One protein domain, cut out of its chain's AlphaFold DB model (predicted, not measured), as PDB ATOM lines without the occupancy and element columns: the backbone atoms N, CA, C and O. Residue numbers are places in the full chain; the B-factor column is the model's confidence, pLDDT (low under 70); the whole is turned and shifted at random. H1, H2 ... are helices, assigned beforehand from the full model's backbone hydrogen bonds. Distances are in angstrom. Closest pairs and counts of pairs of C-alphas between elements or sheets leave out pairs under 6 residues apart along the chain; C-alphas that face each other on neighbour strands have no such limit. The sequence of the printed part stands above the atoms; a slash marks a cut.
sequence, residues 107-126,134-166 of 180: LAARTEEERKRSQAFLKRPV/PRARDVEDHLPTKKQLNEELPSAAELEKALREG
ATOM      1  N   LEU A 107      62.223 -25.239   0.505       60.66
ATOM      2  CA  LEU A 107      61.006 -24.751   1.152       60.66
ATOM      3  C   LEU A 107      60.252 -23.789   0.229       60.66
ATOM      4  O   LEU A 107      59.045 -23.949   0.077       60.66
ATOM      5  N   ALA A 108      60.955 -22.873  -0.444       63.72
ATOM      6  CA  ALA A 108      60.366 -21.968  -1.429       63.72
ATOM      7  C   ALA A 108      59.769 -22.713  -2.635       63.72
ATOM      8  O   ALA A 108      58.668 -22.397  -3.079       63.72
ATOM      9  N   ALA A 109      60.441 -23.753  -3.137       68.38
ATOM     10  CA  ALA A 109      59.899 -24.584  -4.211       68.38
ATOM     11  C   ALA A 109      58.617 -25.317  -3.779       68.38
ATOM     12  O   ALA A 109      57.637 -25.355  -4.524       68.38
ATOM     13  N   ARG A 110      58.579 -25.850  -2.548       59.47
ATOM     14  CA  ARG A 110      57.374 -26.497  -2.001       59.47
ATOM     15  C   ARG A 110      56.232 -25.513  -1.780       59.47
ATOM     16  O   ARG A 110      55.098 -25.843  -2.117       59.47
ATOM     17  N   THR A 111      56.506 -24.317  -1.260       67.44
ATOM     18  CA  THR A 111      55.465 -23.292  -1.096       67.44
ATOM     19  C   THR A 111      54.948 -22.805  -2.450       67.44
ATOM     20  O   THR A 111      53.745 -22.595  -2.604       67.44
ATOM     21  N   GLU A 112      55.803 -22.710  -3.472       72.31
ATOM     22  CA  GLU A 112      55.375 -22.370  -4.831       72.31
ATOM     23  C   GLU A 112      54.515 -23.479  -5.466       72.31
ATOM     24  O   GLU A 112      53.509 -23.187  -6.120       72.31
ATOM     25  N   GLU A 113      54.859 -24.751  -5.257       74.75
ATOM     26  CA  GLU A 113      54.044 -25.891  -5.695       74.75
ATOM     27  C   GLU A 113      52.686 -25.944  -4.986       74.75
ATOM     28  O   GLU A 113      51.656 -26.157  -5.635       74.75
ATOM     29  N   GLU A 114      52.655 -25.714  -3.673       71.38
ATOM     30  CA  GLU A 114      51.418 -25.613  -2.893       71.38
ATOM     31  C   GLU A 114      50.550 -24.444  -3.376       71.38
ATOM     32  O   GLU A 114      49.338 -24.604  -3.551       71.38
ATOM     33  N   ARG A 115      51.165 -23.301  -3.707       75.75
ATOM     34  CA  ARG A 115      50.475 -22.146  -4.296       75.75
ATOM     35  C   ARG A 115      49.883 -22.477  -5.665       75.75
ATOM     36  O   ARG A 115      48.718 -22.167  -5.913       75.75
ATOM     37  N   LYS A 116      50.639 -23.141  -6.548       79.38
ATOM     38  CA  LYS A 116      50.156 -23.581  -7.873       79.38
ATOM     39  C   LYS A 116      48.990 -24.563  -7.752       79.38
ATOM     40  O   LYS A 116      48.005 -24.426  -8.474       79.38
ATOM     41  N   ARG A 117      49.061 -25.517  -6.817       76.69
ATOM     42  CA  ARG A 117      47.964 -26.464  -6.546       76.69
ATOM     43  C   ARG A 117      46.716 -25.766  -6.021       76.69
ATOM     44  O   ARG A 117      45.626 -26.039  -6.512       76.69
ATOM     45  N   SER A 118      46.878 -24.840  -5.082       76.25
ATOM     46  CA  SER A 118      45.767 -24.064  -4.522       76.25
ATOM     47  C   SER A 118      45.113 -23.187  -5.592       76.25
ATOM     48  O   SER A 118      43.891 -23.143  -5.710       76.25
ATOM     49  N   GLN A 119      45.915 -22.566  -6.461       77.94
ATOM     50  CA  GLN A 119      45.405 -21.788  -7.589       77.94
ATOM     51  C   GLN A 119      44.652 -22.662  -8.603       77.94
ATOM     52  O   GLN A 119      43.616 -22.248  -9.119       77.94
ATOM     53  N   ALA A 120      45.137 -23.875  -8.878       82.31
ATOM     54  CA  ALA A 120      44.451 -24.824  -9.751       82.31
ATOM     55  C   ALA A 120      43.116 -25.301  -9.156       82.31
ATOM     56  O   ALA A 120      42.140 -25.444  -9.890       82.31
ATOM     57  N   PHE A 121      43.054 -25.500  -7.836       81.69
ATOM     58  CA  PHE A 121      41.816 -25.831  -7.131       81.69
ATOM     59  C   PHE A 121      40.784 -24.702  -7.233       81.69
ATOM     60  O   PHE A 121      39.633 -24.961  -7.577       81.69
ATOM     61  N   LEU A 122      41.203 -23.449  -7.017       80.81
ATOM     62  CA  LEU A 122      40.327 -22.274  -7.116       80.81
ATOM     63  C   LEU A 122      39.820 -22.015  -8.541       80.81
ATOM     64  O   LEU A 122      38.692 -21.572  -8.717       80.81
ATOM     65  N   LYS A 123      40.636 -22.301  -9.563       83.06
ATOM     66  CA  LYS A 123      40.265 -22.138 -10.980       83.06
ATOM     67  C   LYS A 123      39.408 -23.280 -11.529       83.06
ATOM     68  O   LYS A 123      39.019 -23.236 -12.696       83.06
ATOM     69  N   ARG A 124      39.150 -24.328 -10.743       80.50
ATOM     70  CA  ARG A 124      38.376 -25.479 -11.207       80.50
ATOM     71  C   ARG A 124      36.932 -25.035 -11.493       80.50
ATOM     72  O   ARG A 124      36.266 -24.570 -10.571       80.50
ATOM     73  N   PRO A 125      36.429 -25.189 -12.730       76.00
ATOM     74  CA  PRO A 125      35.067 -24.790 -13.053       76.00
ATOM     75  C   PRO A 125      34.079 -25.658 -12.276       76.00
ATOM     76  O   PRO A 125      34.202 -26.885 -12.253       76.00
ATOM     77  N   VAL A 126      33.102 -25.016 -11.642       80.81
ATOM     78  CA  VAL A 126      31.991 -25.701 -10.984       80.81
ATOM     79  C   VAL A 126      30.836 -25.770 -11.975       80.81
ATOM     80  O   VAL A 126      30.427 -24.753 -12.532       80.81
ATOM     81  N   PRO A 134      33.808 -29.071  -5.038       79.94
ATOM     82  CA  PRO A 134      34.631 -29.657  -3.994       79.94
ATOM     83  C   PRO A 134      33.848 -29.771  -2.685       79.94
ATOM     84  O   PRO A 134      33.028 -28.915  -2.343       79.94
ATOM     85  N   ARG A 135      34.097 -30.843  -1.930       84.31
ATOM     86  CA  ARG A 135      33.474 -31.023  -0.617       84.31
ATOM     87  C   ARG A 135      34.151 -30.110   0.396       84.31
ATOM     88  O   ARG A 135      35.320 -29.778   0.248       84.31
ATOM     89  N   ALA A 136      33.456 -29.795   1.489       80.75
ATOM     90  CA  ALA A 136      34.009 -28.978   2.574       80.75
ATOM     91  C   ALA A 136      35.380 -29.482   3.073       80.75
ATOM     92  O   ALA A 136      36.283 -28.683   3.276       80.75
ATOM     93  N   ARG A 137      35.567 -30.807   3.172       79.62
ATOM     94  CA  ARG A 137      36.865 -31.406   3.529       79.62
ATOM     95  C   ARG A 137      37.960 -31.139   2.499       79.62
ATOM     96  O   ARG A 137      39.077 -30.835   2.879       79.62
ATOM     97  N   ASP A 138      37.621 -31.216   1.214       81.12
ATOM     98  CA  ASP A 138      38.574 -30.948   0.135       81.12
ATOM     99  C   ASP A 138      38.996 -29.469   0.153       81.12
ATOM    100  O   ASP A 138      40.128 -29.140  -0.172       81.12
ATOM    101  N   VAL A 139      38.097 -28.570   0.571       80.62
ATOM    102  CA  VAL A 139      38.406 -27.145   0.749       80.62
ATOM    103  C   VAL A 139      39.318 -26.921   1.958       80.62
ATOM    104  O   VAL A 139      40.261 -26.144   1.855       80.62
ATOM    105  N   GLU A 140      39.067 -27.599   3.083       80.31
ATOM    106  CA  GLU A 140      39.877 -27.484   4.306       80.31
ATOM    107  C   GLU A 140      41.353 -27.832   4.069       80.31
ATOM    108  O   GLU A 140      42.227 -27.141   4.592       80.31
ATOM    109  N   ASP A 141      41.628 -28.834   3.231       79.50
ATOM    110  CA  ASP A 141      42.989 -29.252   2.867       79.50
ATOM    111  C   ASP A 141      43.748 -28.199   2.033       79.50
ATOM    112  O   ASP A 141      44.976 -28.234   1.949       79.50
ATOM    113  N   HIS A 142      43.030 -27.248   1.429       76.25
ATOM    114  CA  HIS A 142      43.585 -26.164   0.616       76.25
ATOM    115  C   HIS A 142      43.565 -24.799   1.314       76.25
ATOM    116  O   HIS A 142      43.999 -23.808   0.723       76.25
ATOM    117  N   LEU A 143      43.076 -24.715   2.557       76.94
ATOM    118  CA  LEU A 143      43.099 -23.460   3.300       76.94
ATOM    119  C   LEU A 143      44.522 -23.145   3.790       76.94
ATOM    120  O   LEU A 143      45.178 -24.010   4.378       76.94
ATOM    121  N   PRO A 144      44.996 -21.896   3.619       74.88
ATOM    122  CA  PRO A 144      46.290 -21.489   4.141       74.88
ATOM    123  C   PRO A 144      46.302 -21.589   5.667       74.88
ATOM    124  O   PRO A 144      45.340 -21.255   6.370       74.88
ATOM    125  N   THR A 145      47.426 -22.044   6.206       75.31
ATOM    126  CA  THR A 145      47.620 -22.102   7.651       75.31
ATOM    127  C   THR A 145      47.716 -20.690   8.231       75.31
ATOM    128  O   THR A 145      48.200 -19.758   7.594       75.31
ATOM    129  N   LYS A 146      47.335 -20.523   9.505       73.19
ATOM    130  CA  LYS A 146      47.454 -19.229  10.208       73.19
ATOM    131  C   LYS A 146      48.870 -18.638  10.173       73.19
ATOM    132  O   LYS A 146      49.022 -17.431  10.280       73.19
ATOM    133  N   LYS A 147      49.896 -19.488  10.072       73.12
ATOM    134  CA  LYS A 147      51.291 -19.049   9.964       73.12
ATOM    135  C   LYS A 147      51.574 -18.430   8.596       73.12
ATOM    136  O   LYS A 147      52.065 -17.315   8.564       73.12
ATOM    137  N   GLN A 148      51.163 -19.100   7.518       71.56
ATOM    138  CA  GLN A 148      51.269 -18.576   6.150       71.56
ATOM    139  C   GLN A 148      50.539 -17.233   6.012       71.56
ATOM    140  O   GLN A 148      51.104 -16.276   5.502       71.56
ATOM    141  N   LEU A 149      49.333 -17.115   6.582       70.50
ATOM    142  CA  LEU A 149      48.586 -15.851   6.575       70.50
ATOM    143  C   LEU A 149      49.320 -14.705   7.288       70.50
ATOM    144  O   LEU A 149      49.252 -13.566   6.842       70.50
ATOM    145  N   ASN A 150      50.021 -14.985   8.386       73.00
ATOM    146  CA  ASN A 150      50.764 -13.959   9.121       73.00
ATOM    147  C   ASN A 150      52.060 -13.530   8.419       73.00
ATOM    148  O   ASN A 150      52.572 -12.460   8.726       73.00
ATOM    149  N   GLU A 151      52.609 -14.374   7.547       73.56
ATOM    150  CA  GLU A 151      53.811 -14.077   6.761       73.56
ATOM    151  C   GLU A 151      53.469 -13.335   5.461       73.56
ATOM    152  O   GLU A 151      54.253 -12.511   4.999       73.56
ATOM    153  N   GLU A 152      52.296 -13.602   4.879       69.06
ATOM    154  CA  GLU A 152      51.828 -12.956   3.646       69.06
ATOM    155  C   GLU A 152      51.173 -11.590   3.881       69.06
ATOM    156  O   GLU A 152      51.200 -10.730   2.997       69.06
ATOM    157  N   LEU A 153      50.559 -11.381   5.049       75.56
ATOM    158  CA  LEU A 153      49.946 -10.102   5.383       75.56
ATOM    159  C   LEU A 153      51.014  -9.108   5.860       75.56
ATOM    160  O   LEU A 153      51.822  -9.462   6.724       75.56
ATOM    161  N   PRO A 154      51.002  -7.858   5.355       73.31
ATOM    162  CA  PRO A 154      51.929  -6.835   5.813       73.31
ATOM    163  C   PRO A 154      51.785  -6.656   7.319       73.31
ATOM    164  O   PRO A 154      50.672  -6.644   7.867       73.31
ATOM    165  N   SER A 155      52.917  -6.532   8.004       78.00
ATOM    166  CA  SER A 155      52.883  -6.369   9.452       78.00
ATOM    167  C   SER A 155      52.162  -5.066   9.810       78.00
ATOM    168  O   SER A 155      52.198  -4.083   9.066       78.00
ATOM    169  N   ALA A 156      51.523  -5.013  10.981       78.69
ATOM    170  CA  ALA A 156      50.837  -3.797  11.430       78.69
ATOM    171  C   ALA A 156      51.767  -2.563  11.440       78.69
ATOM    172  O   ALA A 156      51.318  -1.448  11.186       78.69
ATOM    173  N   ALA A 157      53.068  -2.771  11.670       79.75
ATOM    174  CA  ALA A 157      54.081  -1.722  11.621       79.75
ATOM    175  C   ALA A 157      54.360  -1.220  10.191       79.75
ATOM    176  O   ALA A 157      54.602  -0.031   9.993       79.75
ATOM    177  N   GLU A 158      54.307  -2.101   9.190       80.06
ATOM    178  CA  GLU A 158      54.444  -1.727   7.776       80.06
ATOM    179  C   GLU A 158      53.234  -0.933   7.296       80.06
ATOM    180  O   GLU A 158      53.400   0.090   6.636       80.06
ATOM    181  N   LEU A 159      52.029  -1.344   7.701       77.44
ATOM    182  CA  LEU A 159      50.801  -0.601   7.421       77.44
ATOM    183  C   LEU A 159      50.815   0.787   8.073       77.44
ATOM    184  O   LEU A 159      50.461   1.771   7.431       77.44
ATOM    185  N   GLU A 160      51.268   0.904   9.324       79.25
ATOM    186  CA  GLU A 160      51.375   2.204   9.993       79.25
ATOM    187  C   GLU A 160      52.416   3.112   9.324       79.25
ATOM    188  O   GLU A 160      52.197   4.315   9.166       79.25
ATOM    189  N   LYS A 161      53.541   2.541   8.885       83.50
ATOM    190  CA  LYS A 161      54.548   3.272   8.117       83.50
ATOM    191  C   LYS A 161      53.980   3.753   6.778       83.50
ATOM    192  O   LYS A 161      54.134   4.927   6.457       83.50
ATOM    193  N   ALA A 162      53.271   2.896   6.047       80.31
ATOM    194  CA  ALA A 162      52.629   3.249   4.783       80.31
ATOM    195  C   ALA A 162      51.558   4.339   4.956       80.31
ATOM    196  O   ALA A 162      51.480   5.252   4.136       80.31
ATOM    197  N   LEU A 163      50.796   4.303   6.057       81.44
ATOM    198  CA  LEU A 163      49.849   5.358   6.433       81.44
ATOM    199  C   LEU A 163      50.551   6.695   6.688       81.44
ATOM    200  O   LEU A 163      50.065   7.735   6.249       81.44
ATOM    201  N   ARG A 164      51.696   6.682   7.382       82.44
ATOM    202  CA  ARG A 164      52.488   7.897   7.636       82.44
ATOM    203  C   ARG A 164      53.137   8.450   6.369       82.44
ATOM    204  O   ARG A 164      53.279   9.660   6.246       82.44
ATOM    205  N   GLU A 165      53.536   7.572   5.455       85.75
ATOM    206  CA  GLU A 165      54.181   7.926   4.186       85.75
ATOM    207  C   GLU A 165      53.173   8.227   3.063       85.75
ATOM    208  O   GLU A 165      53.581   8.662   1.990       85.75
ATOM    209  N   GLY A 166      51.868   8.032   3.296       78.69
ATOM    210  CA  GLY A 166      50.816   8.256   2.300       78.69
ATOM    211  C   GLY A 166      50.785   7.222   1.166       78.69
ATOM    212  O   GLY A 166      50.071   7.418   0.193       78.69
TER     213      GLY A 166
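This is residues 107 to 126 and 134 to 166 of the 180 residues of an uncharacterized protein of Leptomonas seymouri (UniProt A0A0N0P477). This is an open, loosely strung V with no packed core: the long helix H1 makes one arm, and the short helices H2, H3 and H4, strung one after another, make the other, with the corner near H2 and the cut in the chain. No helix touches another, and the far part of the second arm, residues 149 to 166 with H4, sticks out free and makes much of the length. The printed part has 53 residues with four named helices, in the order H1, H2, H3, H4, and no named strand; the class is all helix. The whole is only just extended, close to loose, with a radius of gyration of the C-alphas of 15.4 A, and it is elongated, spanning 43 by 26 by 18 A.

The first helix, H1, residues 107 to 122, runs toward falling x, from 61.006 at C-alpha 107 to 40.327 at C-alpha 122. After the cut comes H2, residues 136 to 140, and H1 and H2 are apart. A tight link of 5 residues joins H2 to H3, residues 146 to 152; these two are apart. H1 and H3 are apart as well. A tight link of 3 residues joins H3 to H4, residues 156 to 165, and these two are also apart. H4 is apart from H1 and from H2. H4 runs toward rising y, from -3.797 at C-alpha 156 to 7.926 at C-alpha 165. In H1, H2, H3 and H4 every pair of O i and N i+4 is within hydrogen-bond range.

H1 has 16 residues, Leu 107 to Leu 122, and is the longest helix, 22.4 A from first to last C-alpha; it begins at C-alpha 107, (61.006, -24.751, 1.152). H2 runs from Ala 136 to Glu 140, 5 residues. H3 runs from Lys 146 to Glu 152, 7 residues and 10.1 A, beginning at C-alpha 146, (47.454, -19.229, 10.208). H4 runs from Ala 156 to Glu 165, 10 residues and 14.2 A, and ends at C-alpha 165, (54.181, 7.926, 4.186).

The two C-alphas farthest apart are those of Arg 135 and Glu 165, at 44.4 A. Residues 149 to 166 stand free, of which 149 to 152 belong to H3 and 156 to 165 to H4; the body without them has 35 residues and spans 31 by 19 by 9 A. Residues 127 to 133 are not printed, and C-alphas 126 and 134 are 8.5 A apart across this cut, which lies in the link from H1 to H2. Of the links that are printed whole, neither is long. The mean pLDDT of the printed part is 76.5, with residues 107 to 111 and residue 152 under 70.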